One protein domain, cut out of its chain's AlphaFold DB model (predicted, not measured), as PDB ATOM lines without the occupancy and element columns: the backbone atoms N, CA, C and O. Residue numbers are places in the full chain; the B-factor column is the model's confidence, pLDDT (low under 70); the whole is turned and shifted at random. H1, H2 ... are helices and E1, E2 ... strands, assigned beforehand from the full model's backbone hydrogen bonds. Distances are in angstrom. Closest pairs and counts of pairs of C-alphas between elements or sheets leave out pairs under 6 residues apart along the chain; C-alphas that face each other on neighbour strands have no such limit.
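AT A GLANCE: This is residues 7 to 101 of the 177 residues of an uncharacterized protein of Flavobacterium reichenbachii (UniProt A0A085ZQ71). A twisted wall of four antiparallel strands, E1 - E2 - E3 - E4, has H2 over one face near its E1 edge and H1 off the sheet, beyond E4. The printed part has 95 residues, under half in named elements, in the order H1 E1 H2 E2 E3 E4; the class is mixed. It is compact, radius of gyration of the C-alphas 14.1 A, and spans 42 by 23 by 23 A.

IN THESE COORDINATES: Find C-alpha 7 at (53.538, 53.974, 53.886), where H1, residues 7 to 13, begins. Next come E1, 41 to 47, 17.1 A; H2, 63 to 69; E2, 74 to 79; E3, 83 to 88; and E4, 91 to 98, 20.8 A, ending at (37.810, 52.879, 52.202).

HOW THE PARTS SIT: Within hydrogen-bond range are N 45 and O 76 of E1 and E2, 2.9 A. E2 E3 E4 form a meander of two hairpins: see N 77 and O 85, 2.9 A, then N 86 and O 94, 2.9 A. H2 is on the sheet, height 8.7 A; its closest C-alpha pair with E1 is Arg 66 and Ile 44, 6.4 A. Both helices have every O i to N i+4 pair within range.

THE WHOLE: The printed part has no cut. Links 14 to 40 and 48 to 62 are long; residues 49 to 59 have pLDDT under 70.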
ATOM      1  N   ASN A   7      52.712  52.835  54.254       93.94
ATOM      2  CA  ASN A   7      53.538  53.974  53.886       93.94
ATOM      3  C   ASN A   7      53.136  54.486  52.507       93.94
ATOM      4  O   ASN A   7      52.874  55.672  52.394       93.94
ATOM      5  N   LYS A   8      52.912  53.609  51.518       92.75
ATOM      6  CA  LYS A   8      52.438  54.037  50.189       92.75
ATOM      7  C   LYS A   8      51.098  54.773  50.234       92.75
ATOM      8  O   LYS A   8      50.917  55.752  49.524       92.75
ATOM      9  N   VAL A   9      50.147  54.333  51.061       94.81
ATOM     10  CA  VAL A   9      48.872  55.064  51.211       94.81
ATOM     11  C   VAL A   9      49.077  56.404  51.901       94.81
ATOM     12  O   VAL A   9      48.474  57.387  51.484       94.81
ATOM     13  N   ARG A  10      49.923  56.460  52.937       96.44
ATOM     14  CA  ARG A  10      50.275  57.730  53.580       96.44
ATOM     15  C   ARG A  10      50.913  58.681  52.574       96.44
ATOM     16  O   ARG A  10      50.441  59.797  52.429       96.44
ATOM     17  N   ASP A  11      51.900  58.204  51.831       95.94
ATOM     18  CA  ASP A  11      52.601  58.966  50.805       95.94
ATOM     19  C   ASP A  11      51.659  59.436  49.690       95.94
ATOM     20  O   ASP A  11      51.851  60.518  49.144       95.94
ATOM     21  N   LEU A  12      50.616  58.664  49.367       95.31
ATOM     22  CA  LEU A  12      49.586  59.080  48.416       95.31
ATOM     23  C   LEU A  12      48.728  60.236  48.964       95.31
ATOM     24  O   LEU A  12      48.398  61.145  48.206       95.31
ATOM     25  N   VAL A  13      48.374  60.209  50.255       96.81
ATOM     26  CA  VAL A  13      47.601  61.267  50.948       96.81
ATOM     27  C   VAL A  13      48.443  62.520  51.209       96.81
ATOM     28  O   VAL A  13      47.924  63.631  51.223       96.81
ATOM     29  N   GLU A  14      49.742  62.344  51.435       96.81
ATOM     30  CA  GLU A  14      50.704  63.432  51.635       96.81
ATOM     31  C   GLU A  14      51.242  63.993  50.311       96.81
ATOM     32  O   GLU A  14      52.029  64.936  50.304       96.81
ATOM     33  N   GLY A  15      50.827  63.427  49.173       94.06
ATOM     34  CA  GLY A  15      51.282  63.852  47.852       94.06
ATOM     35  C   GLY A  15      52.763  63.568  47.566       94.06
ATOM     36  O   GLY A  15      53.298  64.124  46.606       94.06
ATOM     37  N   ASN A  16      53.412  62.707  48.354       96.00
ATOM     38  CA  ASN A  16      54.810  62.293  48.191       96.00
ATOM     39  C   ASN A  16      55.004  61.353  46.988       96.00
ATOM     40  O   ASN A  16      56.097  61.291  46.426       96.00
ATOM     41  N   ILE A  17      53.958  60.622  46.591       94.19
ATOM     42  CA  ILE A  17      53.968  59.747  45.413       94.19
ATOM     43  C   ILE A  17      52.812  60.061  44.466       94.19
ATOM     44  O   ILE A  17      51.771  60.585  44.869       94.19
ATOM     45  N   SER A  18      52.985  59.714  43.191       90.31
ATOM     46  CA  SER A  18      51.909  59.807  42.211       90.31
ATOM     47  C   SER A  18      51.033  58.556  42.219       90.31
ATOM     48  O   SER A  18      51.418  57.488  42.701       90.31
ATOM     49  N   LEU A  19      49.865  58.660  41.587       87.94
ATOM     50  CA  LEU A  19      48.991  57.516  41.353       87.94
ATOM     51  C   LEU A  19      49.688  56.382  40.575       87.94
ATOM     52  O   LEU A  19      49.417  55.208  40.812       87.94
ATOM     53  N   ASN A  20      50.621  56.726  39.682       84.62
ATOM     54  CA  ASN A  20      51.381  55.754  38.896       84.62
ATOM     55  C   ASN A  20      52.423  54.997  39.730       84.62
ATOM     56  O   ASN A  20      52.904  53.955  39.289       84.62
ATOM     57  N   ASP A  21      52.782  55.503  40.906       88.38
ATOM     58  CA  ASP A  21      53.713  54.854  41.835       88.38
ATOM     59  C   ASP A  21      52.964  54.062  42.920       88.38
ATOM     60  O   ASP A  21      53.555  53.254  43.646       88.38
ATOM     61  N   PHE A  22      51.649  54.273  43.017       90.69
ATOM     62  CA  PHE A  22      50.792  53.635  43.997       90.69
ATOM     63  C   PHE A  22      50.428  52.202  43.591       90.69
ATOM     64  O   PHE A  22      49.966  51.926  42.485       90.69
ATOM     65  N   GLU A  23      50.627  51.280  44.526       88.50
ATOM     66  CA  GLU A  23      50.382  49.851  44.364       88.50
ATOM     67  C   GLU A  23      49.972  49.272  45.718       88.50
ATOM     68  O   GLU A  23      50.546  49.629  46.753       88.50
ATOM     69  N   ILE A  24      49.005  48.357  45.699       86.94
ATOM     70  CA  ILE A  24      48.513  47.651  46.883       86.94
ATOM     71  C   ILE A  24      48.782  46.159  46.698       86.94
ATOM     72  O   ILE A  24      48.151  45.524  45.856       86.94
ATOM     73  N   ASP A  25      49.691  45.604  47.502       85.06
ATOM     74  CA  ASP A  25      50.207  44.223  47.441       85.06
ATOM     75  C   ASP A  25      50.887  43.892  46.103       85.06
ATOM     76  O   ASP A  25      52.107  43.808  46.011       85.06
ATOM     77  N   SER A  26      50.091  43.723  45.051       81.25
ATOM     78  CA  SER A  26      50.517  43.476  43.666       81.25
ATOM     79  C   SER A  26      49.511  44.029  42.648       81.25
ATOM     80  O   SER A  26      49.513  43.623  41.484       81.25
ATOM     81  N   ILE A  27      48.596  44.894  43.104       88.56
ATOM     82  CA  ILE A  27      47.516  45.499  42.327       88.56
ATOM     83  C   ILE A  27      47.890  46.952  42.053       88.56
ATOM     84  O   ILE A  27      47.986  47.770  42.975       88.56
ATOM     85  N   LYS A  28      48.047  47.273  40.772       88.81
ATOM     86  CA  LYS A  28      48.337  48.612  40.265       88.81
ATOM     87  C   LYS A  28      47.273  49.066  39.264       88.81
ATOM     88  O   LYS A  28      46.652  48.251  38.581       88.81
ATOM     89  N   ILE A  29      47.098  50.380  39.139       88.69
ATOM     90  CA  ILE A  29      46.355  50.962  38.017       88.69
ATOM     91  C   ILE A  29      47.066  50.635  36.694       88.69
ATOM     92  O   ILE A  29      48.290  50.552  36.617       88.69
ATOM     93  N   ASP A  30      46.258  50.379  35.673       88.25
ATOM     94  CA  ASP A  30      46.565  49.841  34.351       88.25
ATOM     95  C   ASP A  30      47.099  48.396  34.315       88.25
ATOM     96  O   ASP A  30      47.493  47.901  33.249       88.25
ATOM     97  N   GLN A  31      47.059  47.671  35.438       90.62
ATOM     98  CA  GLN A  31      47.435  46.255  35.509       90.62
ATOM     99  C   GLN A  31      46.256  45.325  35.206       90.62
ATOM    100  O   GLN A  31      45.093  45.674  35.393       90.62
ATOM    101  N   ASN A  32      46.553  44.111  34.737       91.75
ATOM    102  CA  ASN A  32      45.536  43.099  34.467       91.75
ATOM    103  C   ASN A  32      44.804  42.685  35.755       91.75
ATOM    104  O   ASN A  32      45.451  42.329  36.735       91.75
ATOM    105  N   PHE A  33      43.470  42.661  35.735       91.00
ATOM    106  CA  PHE A  33      42.663  42.349  36.922       91.00
ATOM    107  C   PHE A  33      42.822  40.907  37.436       91.00
ATOM    108  O   PHE A  33      42.523  40.642  38.597       91.00
ATOM    109  N   ARG A  34      43.331  39.974  36.614       87.75
ATOM    110  CA  ARG A  34      43.581  38.571  36.998       87.75
ATOM    111  C   ARG A  34      44.591  38.420  38.146       87.75
ATOM    112  O   ARG A  34      44.738  37.317  38.660       87.75
ATOM    113  N   VAL A  35      45.284  39.490  38.543       87.06
ATOM    114  CA  VAL A  35      46.165  39.501  39.726       87.06
ATOM    115  C   VAL A  35      45.396  39.568  41.052       87.06
ATOM    116  O   VAL A  35      45.986  39.345  42.103       87.06
ATOM    117  N   ILE A  36      44.094  39.869  41.018       88.88
ATOM    118  CA  ILE A  36      43.239  39.936  42.204       88.88
ATOM    119  C   ILE A  36      42.892  38.505  42.663       88.88
ATOM    120  O   ILE A  36      42.294  37.753  41.885       88.88
ATOM    121  N   PRO A  37      43.219  38.112  43.910       86.56
ATOM    122  CA  PRO A  37      42.888  36.786  44.426       86.56
ATOM    123  C   PRO A  37      41.371  36.589  44.535       86.56
ATOM    124  O   PRO A  37      40.671  37.433  45.098       86.56
ATOM    125  N   LYS A  38      40.852  35.474  44.009       87.19
ATOM    126  CA  LYS A  38      39.402  35.220  43.920       87.19
ATOM    127  C   LYS A  38      38.742  35.115  45.293       87.19
ATOM    128  O   LYS A  38      37.599  35.518  45.460       87.19
ATOM    129  N   GLU A  39      39.471  34.591  46.266       87.62
ATOM    130  CA  GLU A  39      39.046  34.404  47.651       87.62
ATOM    131  C   GLU A  39      38.812  35.719  48.413       87.62
ATOM    132  O   GLU A  39      38.175  35.715  49.461       87.62
ATOM    133  N   GLU A  40      39.300  36.846  47.889       86.88
ATOM    134  CA  GLU A  40      39.121  38.177  48.483       86.88
ATOM    135  C   GLU A  40      37.922  38.940  47.907       86.88
ATOM    136  O   GLU A  40      37.574  40.023  48.393       86.88
ATOM    137  N   ILE A  41      37.307  38.394  46.855       90.94
ATOM    138  CA  ILE A  41      36.210  39.026  46.130       90.94
ATOM    139  C   ILE A  41      34.914  38.829  46.904       90.94
ATOM    140  O   ILE A  41      34.451  37.709  47.098       90.94
ATOM    141  N   ASN A  42      34.325  39.948  47.322       91.38
ATOM    142  CA  ASN A  42      32.998  39.970  47.915       91.38
ATOM    143  C   ASN A  42      31.922  39.984  46.825       91.38
ATOM    144  O   ASN A  42      30.931  39.275  46.944       91.38
ATOM    145  N   ASP A  43      32.121  40.784  45.774       91.25
ATOM    146  CA  ASP A  43      31.186  40.859  44.652       91.25
ATOM    147  C   ASP A  43      31.845  41.380  43.365       91.25
ATOM    148  O   ASP A  43      32.924  41.984  43.396       91.25
ATOM    149  N   ILE A  44      31.181  41.161  42.232       91.12
ATOM    150  CA  ILE A  44      31.555  41.677  40.916       91.12
ATOM    151  C   ILE A  44      30.315  42.241  40.229       91.12
ATOM    152  O   ILE A  44      29.354  41.513  39.984       91.12
ATOM    153  N   TYR A  45      30.382  43.509  39.834       89.00
ATOM    154  CA  TYR A  45      29.375  44.148  38.994       89.00
ATOM    155  C   TYR A  45      29.860  44.200  37.544       89.00
ATOM    156  O   TYR A  45      30.963  44.682  37.280       89.00
ATOM    157  N   ILE A  46      29.048  43.728  36.598       88.62
ATOM    158  CA  ILE A  46      29.357  43.773  35.164       88.62
ATOM    159  C   ILE A  46      28.583  44.916  34.515       88.62
ATOM    160  O   ILE A  46      27.371  45.019  34.676       88.62
ATOM    161  N   ILE A  47      29.274  45.750  33.743       85.50
ATOM    162  CA  ILE A  47      28.662  46.800  32.929       85.50
ATOM    163  C   ILE A  47      28.512  46.244  31.512       85.50
ATOM    164  O   ILE A  47      29.496  46.148  30.771       85.50
ATOM    165  N   ASN A  48      27.288  45.865  31.137       74.81
ATOM    166  CA  ASN A  48      26.970  45.465  29.768       74.81
ATOM    167  C   ASN A  48      26.244  46.611  29.034       74.81
ATOM    168  O   ASN A  48      25.085  46.878  29.352       74.81
ATOM    169  N   PRO A  49      26.881  47.262  28.045       67.31
ATOM    170  CA  PRO A  49      26.265  48.356  27.296       67.31
ATOM    171  C   PRO A  49      25.070  47.916  26.432       67.31
ATOM    172  O   PRO A  49      24.265  48.756  26.051       67.31
ATOM    173  N   GLU A  50      24.917  46.622  26.132       68.75
ATOM    174  CA  GLU A  50      23.773  46.106  25.364       68.75
ATOM    175  C   GLU A  50      22.496  45.953  26.212       68.75
ATOM    176  O   GLU A  50      21.428  45.688  25.671       68.75
ATOM    177  N   ASN A  51      22.597  46.121  27.532       62.75
ATOM    178  CA  ASN A  51      21.503  45.948  28.485       62.75
ATOM    179  C   ASN A  51      21.517  47.089  29.520       62.75
ATOM    180  O   ASN A  51      21.748  46.874  30.714       62.75
ATOM    181  N   GLU A  52      21.270  48.321  29.059       49.19
ATOM    182  CA  GLU A  52      21.059  49.472  29.945       49.19
ATOM    183  C   GLU A  52      19.920  49.178  30.940       49.19
ATOM    184  O   GLU A  52      18.791  48.871  30.555       49.19
ATOM    185  N   GLY A  53      20.225  49.236  32.240       49.53
ATOM    186  CA  GLY A  53      19.268  48.982  33.325       49.53
ATOM    187  C   GLY A  53      19.220  47.544  33.855       49.53
ATOM    188  O   GLY A  53      18.493  47.282  34.814       49.53
ATOM    189  N   TYR A  54      20.000  46.608  33.301       49.75
ATOM    190  CA  TYR A  54      20.095  45.250  33.846       49.75
ATOM    191  C   TYR A  54      21.126  45.201  34.982       49.75
ATOM    192  O   TYR A  54      22.325  45.033  34.764       49.75
ATOM    193  N   ASN A  55      20.659  45.369  36.222       50.91
ATOM    194  CA  ASN A  55      21.503  45.214  37.404       50.91
ATOM    195  C   ASN A  55      21.898  43.740  37.576       50.91
ATOM    196  O   ASN A  55      21.104  42.918  38.035       50.91
ATOM    197  N   PHE A  56      23.155  43.411  37.259       56.16
ATOM    198  CA  PHE A  56      23.743  42.090  37.523       56.16
ATOM    199  C   PHE A  56      23.775  41.718  39.014       56.16
ATOM    200  O   PHE A  56      24.007  40.551  39.331       56.16
ATOM    201  N   GLU A  57      23.473  42.661  39.913       51.69
ATOM    202  CA  GLU A  57      23.238  42.402  41.341       51.69
ATOM    203  C   GLU A  57      22.165  41.317  41.574       51.69
ATOM    204  O   GLU A  57      22.233  40.610  42.574       51.69
ATOM    205  N   ASN A  58      21.238  41.112  40.624       49.88
ATOM    206  CA  ASN A  58      20.197  40.072  40.679       49.88
ATOM    207  C   ASN A  58      20.423  38.901  39.703       49.88
ATOM    208  O   ASN A  58      19.486  38.173  39.382       49.88
ATOM    209  N   SER A  59      21.637  38.735  39.174       64.31
ATOM    210  CA  SER A  59      21.949  37.640  38.248       64.31
ATOM    211  C   SER A  59      22.416  36.380  38.984       64.31
ATOM    212  O   SER A  59      23.257  36.466  39.880       64.31
ATOM    213  N   ASP A  60      21.957  35.202  38.547       75.69
ATOM    214  CA  ASP A  60      22.353  33.888  39.093       75.69
ATOM    215  C   ASP A  60      23.813  33.491  38.770       75.69
ATOM    216  O   ASP A  60      24.242  32.374  39.062       75.69
ATOM    217  N   PHE A  61      24.597  34.389  38.159       85.19
ATOM    218  CA  PHE A  61      25.990  34.121  37.817       85.19
ATOM    219  C   PHE A  61      26.865  33.991  39.061       85.19
ATOM    220  O   PHE A  61      26.844  34.822  39.971       85.19
ATOM    221  N   THR A  62      27.723  32.984  39.042       88.75
ATOM    222  CA  THR A  62      28.786  32.781  40.019       88.75
ATOM    223  C   THR A  62      29.896  33.828  39.867       88.75
ATOM    224  O   THR A  62      30.098  34.416  38.803       88.75
ATOM    225  N   ILE A  63      30.709  34.018  40.914       88.19
ATOM    226  CA  ILE A  63      31.914  34.869  40.848       88.19
ATOM    227  C   ILE A  63      32.861  34.426  39.722       88.19
ATOM    228  O   ILE A  63      33.468  35.268  39.066       88.19
ATOM    229  N   ALA A  64      32.980  33.118  39.466       89.38
ATOM    230  CA  ALA A  64      33.826  32.601  38.393       89.38
ATOM    231  C   ALA A  64      33.327  33.040  37.007       89.38
ATOM    232  O   ALA A  64      34.121  33.552  36.222       89.38
ATOM    233  N   GLU A  65      32.024  32.922  36.743       90.25
ATOM    234  CA  GLU A  65      31.417  33.385  35.489       90.25
ATOM    235  C   GLU A  65      31.558  34.902  35.334       90.25
ATOM    236  O   GLU A  65      31.947  35.384  34.274       90.25
ATOM    237  N   ARG A  66      31.347  35.672  36.408       89.38
ATOM    238  CA  ARG A  66      31.532  37.132  36.382       89.38
ATOM    239  C   ARG A  66      32.990  37.524  36.092       89.38
ATOM    240  O   ARG A  66      33.229  38.458  35.331       89.38
ATOM    241  N   ILE A  67      33.975  36.786  36.612       90.69
ATOM    242  CA  ILE A  67      35.396  36.964  36.257       90.69
ATOM    243  C   ILE A  67      35.630  36.723  34.762       90.69
ATOM    244  O   ILE A  67      36.343  37.500  34.130       90.69
ATOM    245  N   GLU A  68      35.040  35.674  34.187       90.44
ATOM    246  CA  GLU A  68      35.148  35.397  32.749       90.44
ATOM    247  C   GLU A  68      34.486  36.498  31.908       90.44
ATOM    248  O   GLU A  68      35.004  36.885  30.858       90.44
ATOM    249  N   MET A  69      33.375  37.061  32.386       90.44
ATOM    250  CA  MET A  69      32.700  38.189  31.737       90.44
ATOM    251  C   MET A  69      33.560  39.458  31.738       90.44
ATOM    252  O   MET A  69      33.609  40.137  30.712       90.44
ATOM    253  N   LEU A  70      34.304  39.743  32.814       89.81
ATOM    254  CA  LEU A  70      35.254  40.871  32.882       89.81
ATOM    255  C   LEU A  70      36.410  40.774  31.870       89.81
ATOM    256  O   LEU A  70      37.143  41.740  31.649       89.81
ATOM    257  N   GLU A  71      36.598  39.624  31.217       88.50
ATOM    258  CA  GLU A  71      37.543  39.517  30.103       88.50
ATOM    259  C   GLU A  71      37.011  40.133  28.810       88.50
ATOM    260  O   GLU A  71      37.783  40.402  27.888       88.50
ATOM    261  N   LYS A  72      35.700  40.324  28.711       89.31
ATOM    262  CA  LYS A  72      35.024  40.816  27.507       89.31
ATOM    263  C   LYS A  72      34.305  42.135  27.752       89.31
ATOM    264  O   LYS A  72      34.108  42.889  26.806       89.31
ATOM    265  N   LEU A  73      33.926  42.397  28.998       90.50
ATOM    266  CA  LEU A  73      33.107  43.524  29.416       90.50
ATOM    267  C   LEU A  73      33.816  44.340  30.496       90.50
ATOM    268  O   LEU A  73      34.755  43.876  31.144       90.50
ATOM    269  N   ASN A  74      33.339  45.566  30.691       91.31
ATOM    270  CA  ASN A  74      33.785  46.426  31.780       91.31
ATOM    271  C   ASN A  74      33.040  46.067  33.070       91.31
ATOM    272  O   ASN A  74      32.004  45.397  33.045       91.31
ATOM    273  N   GLY A  75      33.536  46.535  34.209       91.81
ATOM    274  CA  GLY A  75      32.849  46.306  35.472       91.81
ATOM    275  C   GLY A  75      33.618  46.772  36.696       91.81
ATOM    276  O   GLY A  75      34.593  47.516  36.600       91.81
ATOM    277  N   HIS A  76      33.171  46.313  37.856       93.50
ATOM    278  CA  HIS A  76      33.773  46.599  39.149       93.50
ATOM    279  C   HIS A  76      33.983  45.309  39.930       93.50
ATOM    280  O   HIS A  76      33.118  44.439  39.950       93.50
ATOM    281  N   ILE A  77      35.122  45.208  40.609       93.69
ATOM    282  CA  ILE A  77      35.390  44.155  41.589       93.69
ATOM    283  C   ILE A  77      35.365  44.800  42.969       93.69
ATOM    284  O   ILE A  77      36.146  45.718  43.237       93.69
ATOM    285  N   HIS A  78      34.490  44.313  43.844       93.56
ATOM    286  CA  HIS A  78      34.381  44.746  45.230       93.56
ATOM    287  C   HIS A  78      35.049  43.721  46.136       93.56
ATOM    288  O   HIS A  78      34.654  42.557  46.205       93.56
ATOM    289  N   LEU A  79      36.068  44.168  46.856       92.25
ATOM    290  CA  LEU A  79      36.874  43.335  47.731       92.25
ATOM    291  C   LEU A  79      36.485  43.546  49.188       92.25
ATOM    292  O   LEU A  79      36.076  44.638  49.613       92.25
ATOM    293  N   ALA A  80      36.669  42.497  49.983       86.50
ATOM    294  CA  ALA A  80      36.497  42.588  51.421       86.50
ATOM    295  C   ALA A  80      37.368  43.717  52.008       86.50
ATOM    296  O   ALA A  80      38.515  43.937  51.617       86.50
ATOM    297  N   GLY A  81      36.816  44.458  52.974       87.19
ATOM    298  CA  GLY A  81      37.547  45.517  53.676       87.19
ATOM    299  C   GLY A  81      37.504  46.905  53.033       87.19
ATOM    300  O   GLY A  81      38.050  47.821  53.640       87.19
ATOM    301  N   GLY A  82      36.810  47.084  51.901       91.44
ATOM    302  CA  GLY A  82      36.509  48.408  51.339       91.44
ATOM    303  C   GLY A  82      37.388  48.850  50.166       91.44
ATOM    304  O   GLY A  82      37.499  50.052  49.934       91.44
ATOM    305  N   LEU A  83      38.004  47.910  49.442       93.94
ATOM    306  CA  LEU A  83      38.699  48.175  48.181       93.94
ATOM    307  C   LEU A  83      37.760  47.856  47.013       93.94
ATOM    308  O   LEU A  83      37.177  46.777  46.965       93.94
ATOM    309  N   THR A  84      37.601  48.788  46.081       94.75
ATOM    310  CA  THR A  84      36.917  48.540  44.804       94.75
ATOM    311  C   THR A  84      37.855  48.862  43.652       94.75
ATOM    312  O   THR A  84      38.532  49.888  43.681       94.75
ATOM    313  N   CYS A  85      37.876  48.006  42.637       94.88
ATOM    314  CA  CYS A  85      38.654  48.199  41.416       94.88
ATOM    315  C   CYS A  85      37.695  48.341  40.232       94.88
ATOM    316  O   CYS A  85      36.855  47.463  40.032       94.88
ATOM    317  N   ARG A  86      37.819  49.410  39.437       94.44
ATOM    318  CA  ARG A  86      37.120  49.517  38.145       94.44
ATOM    319  C   ARG A  86      37.947  48.820  37.075       94.44
ATOM    320  O   ARG A  86      39.140  49.096  36.958       94.44
ATOM    321  N   ILE A  87      37.319  47.933  36.314       94.44
ATOM    322  CA  ILE A  87      37.946  47.150  35.254       94.44
ATOM    323  C   ILE A  87      37.430  47.627  33.900       94.44
ATOM    324  O   ILE A  87      36.226  47.602  33.646       94.44
ATOM    325  N   GLU A  88      38.347  48.012  33.019       92.81
ATOM    326  CA  GLU A  88      38.061  48.333  31.623       92.81
ATOM    327  C   GLU A  88      39.119  47.707  30.725       92.81
ATOM    328  O   GLU A  88      40.314  47.743  31.030       92.81
ATOM    329  N   ASN A  89      38.699  47.111  29.608       91.19
ATOM    330  CA  ASN A  89      39.617  46.488  28.646       91.19
ATOM    331  C   ASN A  89      40.632  45.529  29.307       91.19
ATOM    332  O   ASN A  89      41.825  45.543  28.990       91.19
ATOM    333  N   LYS A  90      40.155  44.691  30.242       91.19
ATOM    334  CA  LYS A  90      40.948  43.727  31.035       91.19
ATOM    335  C   LYS A  90      41.972  44.352  31.993       91.19
ATOM    336  O   LYS A  90      42.812  43.625  32.530       91.19
ATOM    337  N   LYS A  91      41.932  45.663  32.212       93.69
ATOM    338  CA  LYS A  91      42.843  46.392  33.098       93.69
ATOM    339  C   LYS A  91      42.085  47.071  34.224       93.69
ATOM    340  O   LYS A  91      40.945  47.478  34.049       93.69
ATOM    341  N   ILE A  92      42.738  47.216  35.364       93.69
ATOM    342  CA  ILE A  92      42.260  48.031  36.475       93.69
ATOM    343  C   ILE A  92      42.505  49.491  36.111       93.69
ATOM    344  O   ILE A  92      43.655  49.890  36.010       93.69
ATOM    345  N   VAL A  93      41.471  50.296  35.909       93.25
ATOM    346  CA  VAL A  93      41.646  51.707  35.520       93.25
ATOM    347  C   VAL A  93      41.583  52.663  36.701       93.25
ATOM    348  O   VAL A  93      42.225  53.708  36.654       93.25
ATOM    349  N   ASP A  94      40.864  52.289  37.765       93.00
ATOM    350  CA  ASP A  94      40.763  53.074  38.994       93.00
ATOM    351  C   ASP A  94      40.607  52.191  40.235       93.00
ATOM    352  O   ASP A  94      40.150  51.043  40.166       93.00
ATOM    353  N   LEU A  95      40.936  52.781  41.380       94.12
ATOM    354  CA  LEU A  95      40.812  52.214  42.710       94.12
ATOM    355  C   LEU A  95      39.986  53.144  43.603       94.12
ATOM    356  O   LEU A  95      40.127  54.366  43.564       94.12
ATOM    357  N   ARG A  96      39.178  52.544  44.473       95.50
ATOM    358  CA  ARG A  96      38.501  53.209  45.587       95.50
ATOM    359  C   ARG A  96      38.915  52.521  46.880       95.50
ATOM    360  O   ARG A  96      38.718  51.314  47.023       95.50
ATOM    361  N   LEU A  97      39.481  53.288  47.805       95.56
ATOM    362  CA  LEU A  97      40.012  52.836  49.088       95.56
ATOM    363  C   LEU A  97      39.169  53.391  50.224       95.56
ATOM    364  O   LEU A  97      39.075  54.602  50.399       95.56
ATOM    365  N   SER A  98      38.611  52.507  51.038       95.19
ATOM    366  CA  SER A  98      37.810  52.879  52.202       95.19
ATOM    367  C   SER A  98      38.031  51.902  53.359       95.19
ATOM    368  O   SER A  98      38.716  50.882  53.219       95.19
ATOM    369  N   ARG A  99      37.430  52.207  54.517       91.69
ATOM    370  CA  ARG A  99      37.393  51.332  55.702       91.69
ATOM    371  C   ARG A  99      38.799  50.850  56.100       91.69
ATOM    372  O   ARG A  99      39.629  51.663  56.500       91.69
ATOM    373  N   LYS A 100      39.084  49.547  55.982       91.25
ATOM    374  CA  LYS A 100      40.337  48.932  56.458       91.25
ATOM    375  C   LYS A 100      41.560  49.435  55.689       91.25
ATOM    376  O   LYS A 100      42.643  49.515  56.261       91.25
ATOM    377  N   TYR A 101      41.394  49.796  54.416       91.94
ATOM    378  CA  TYR A 101      42.505  50.213  53.554       91.94
ATOM    379  C   TYR A 101      42.982  51.645  53.813       91.94
ATOM    380  O   TYR A 101      44.076  52.002  53.388       91.94
TER     381      TYR A 101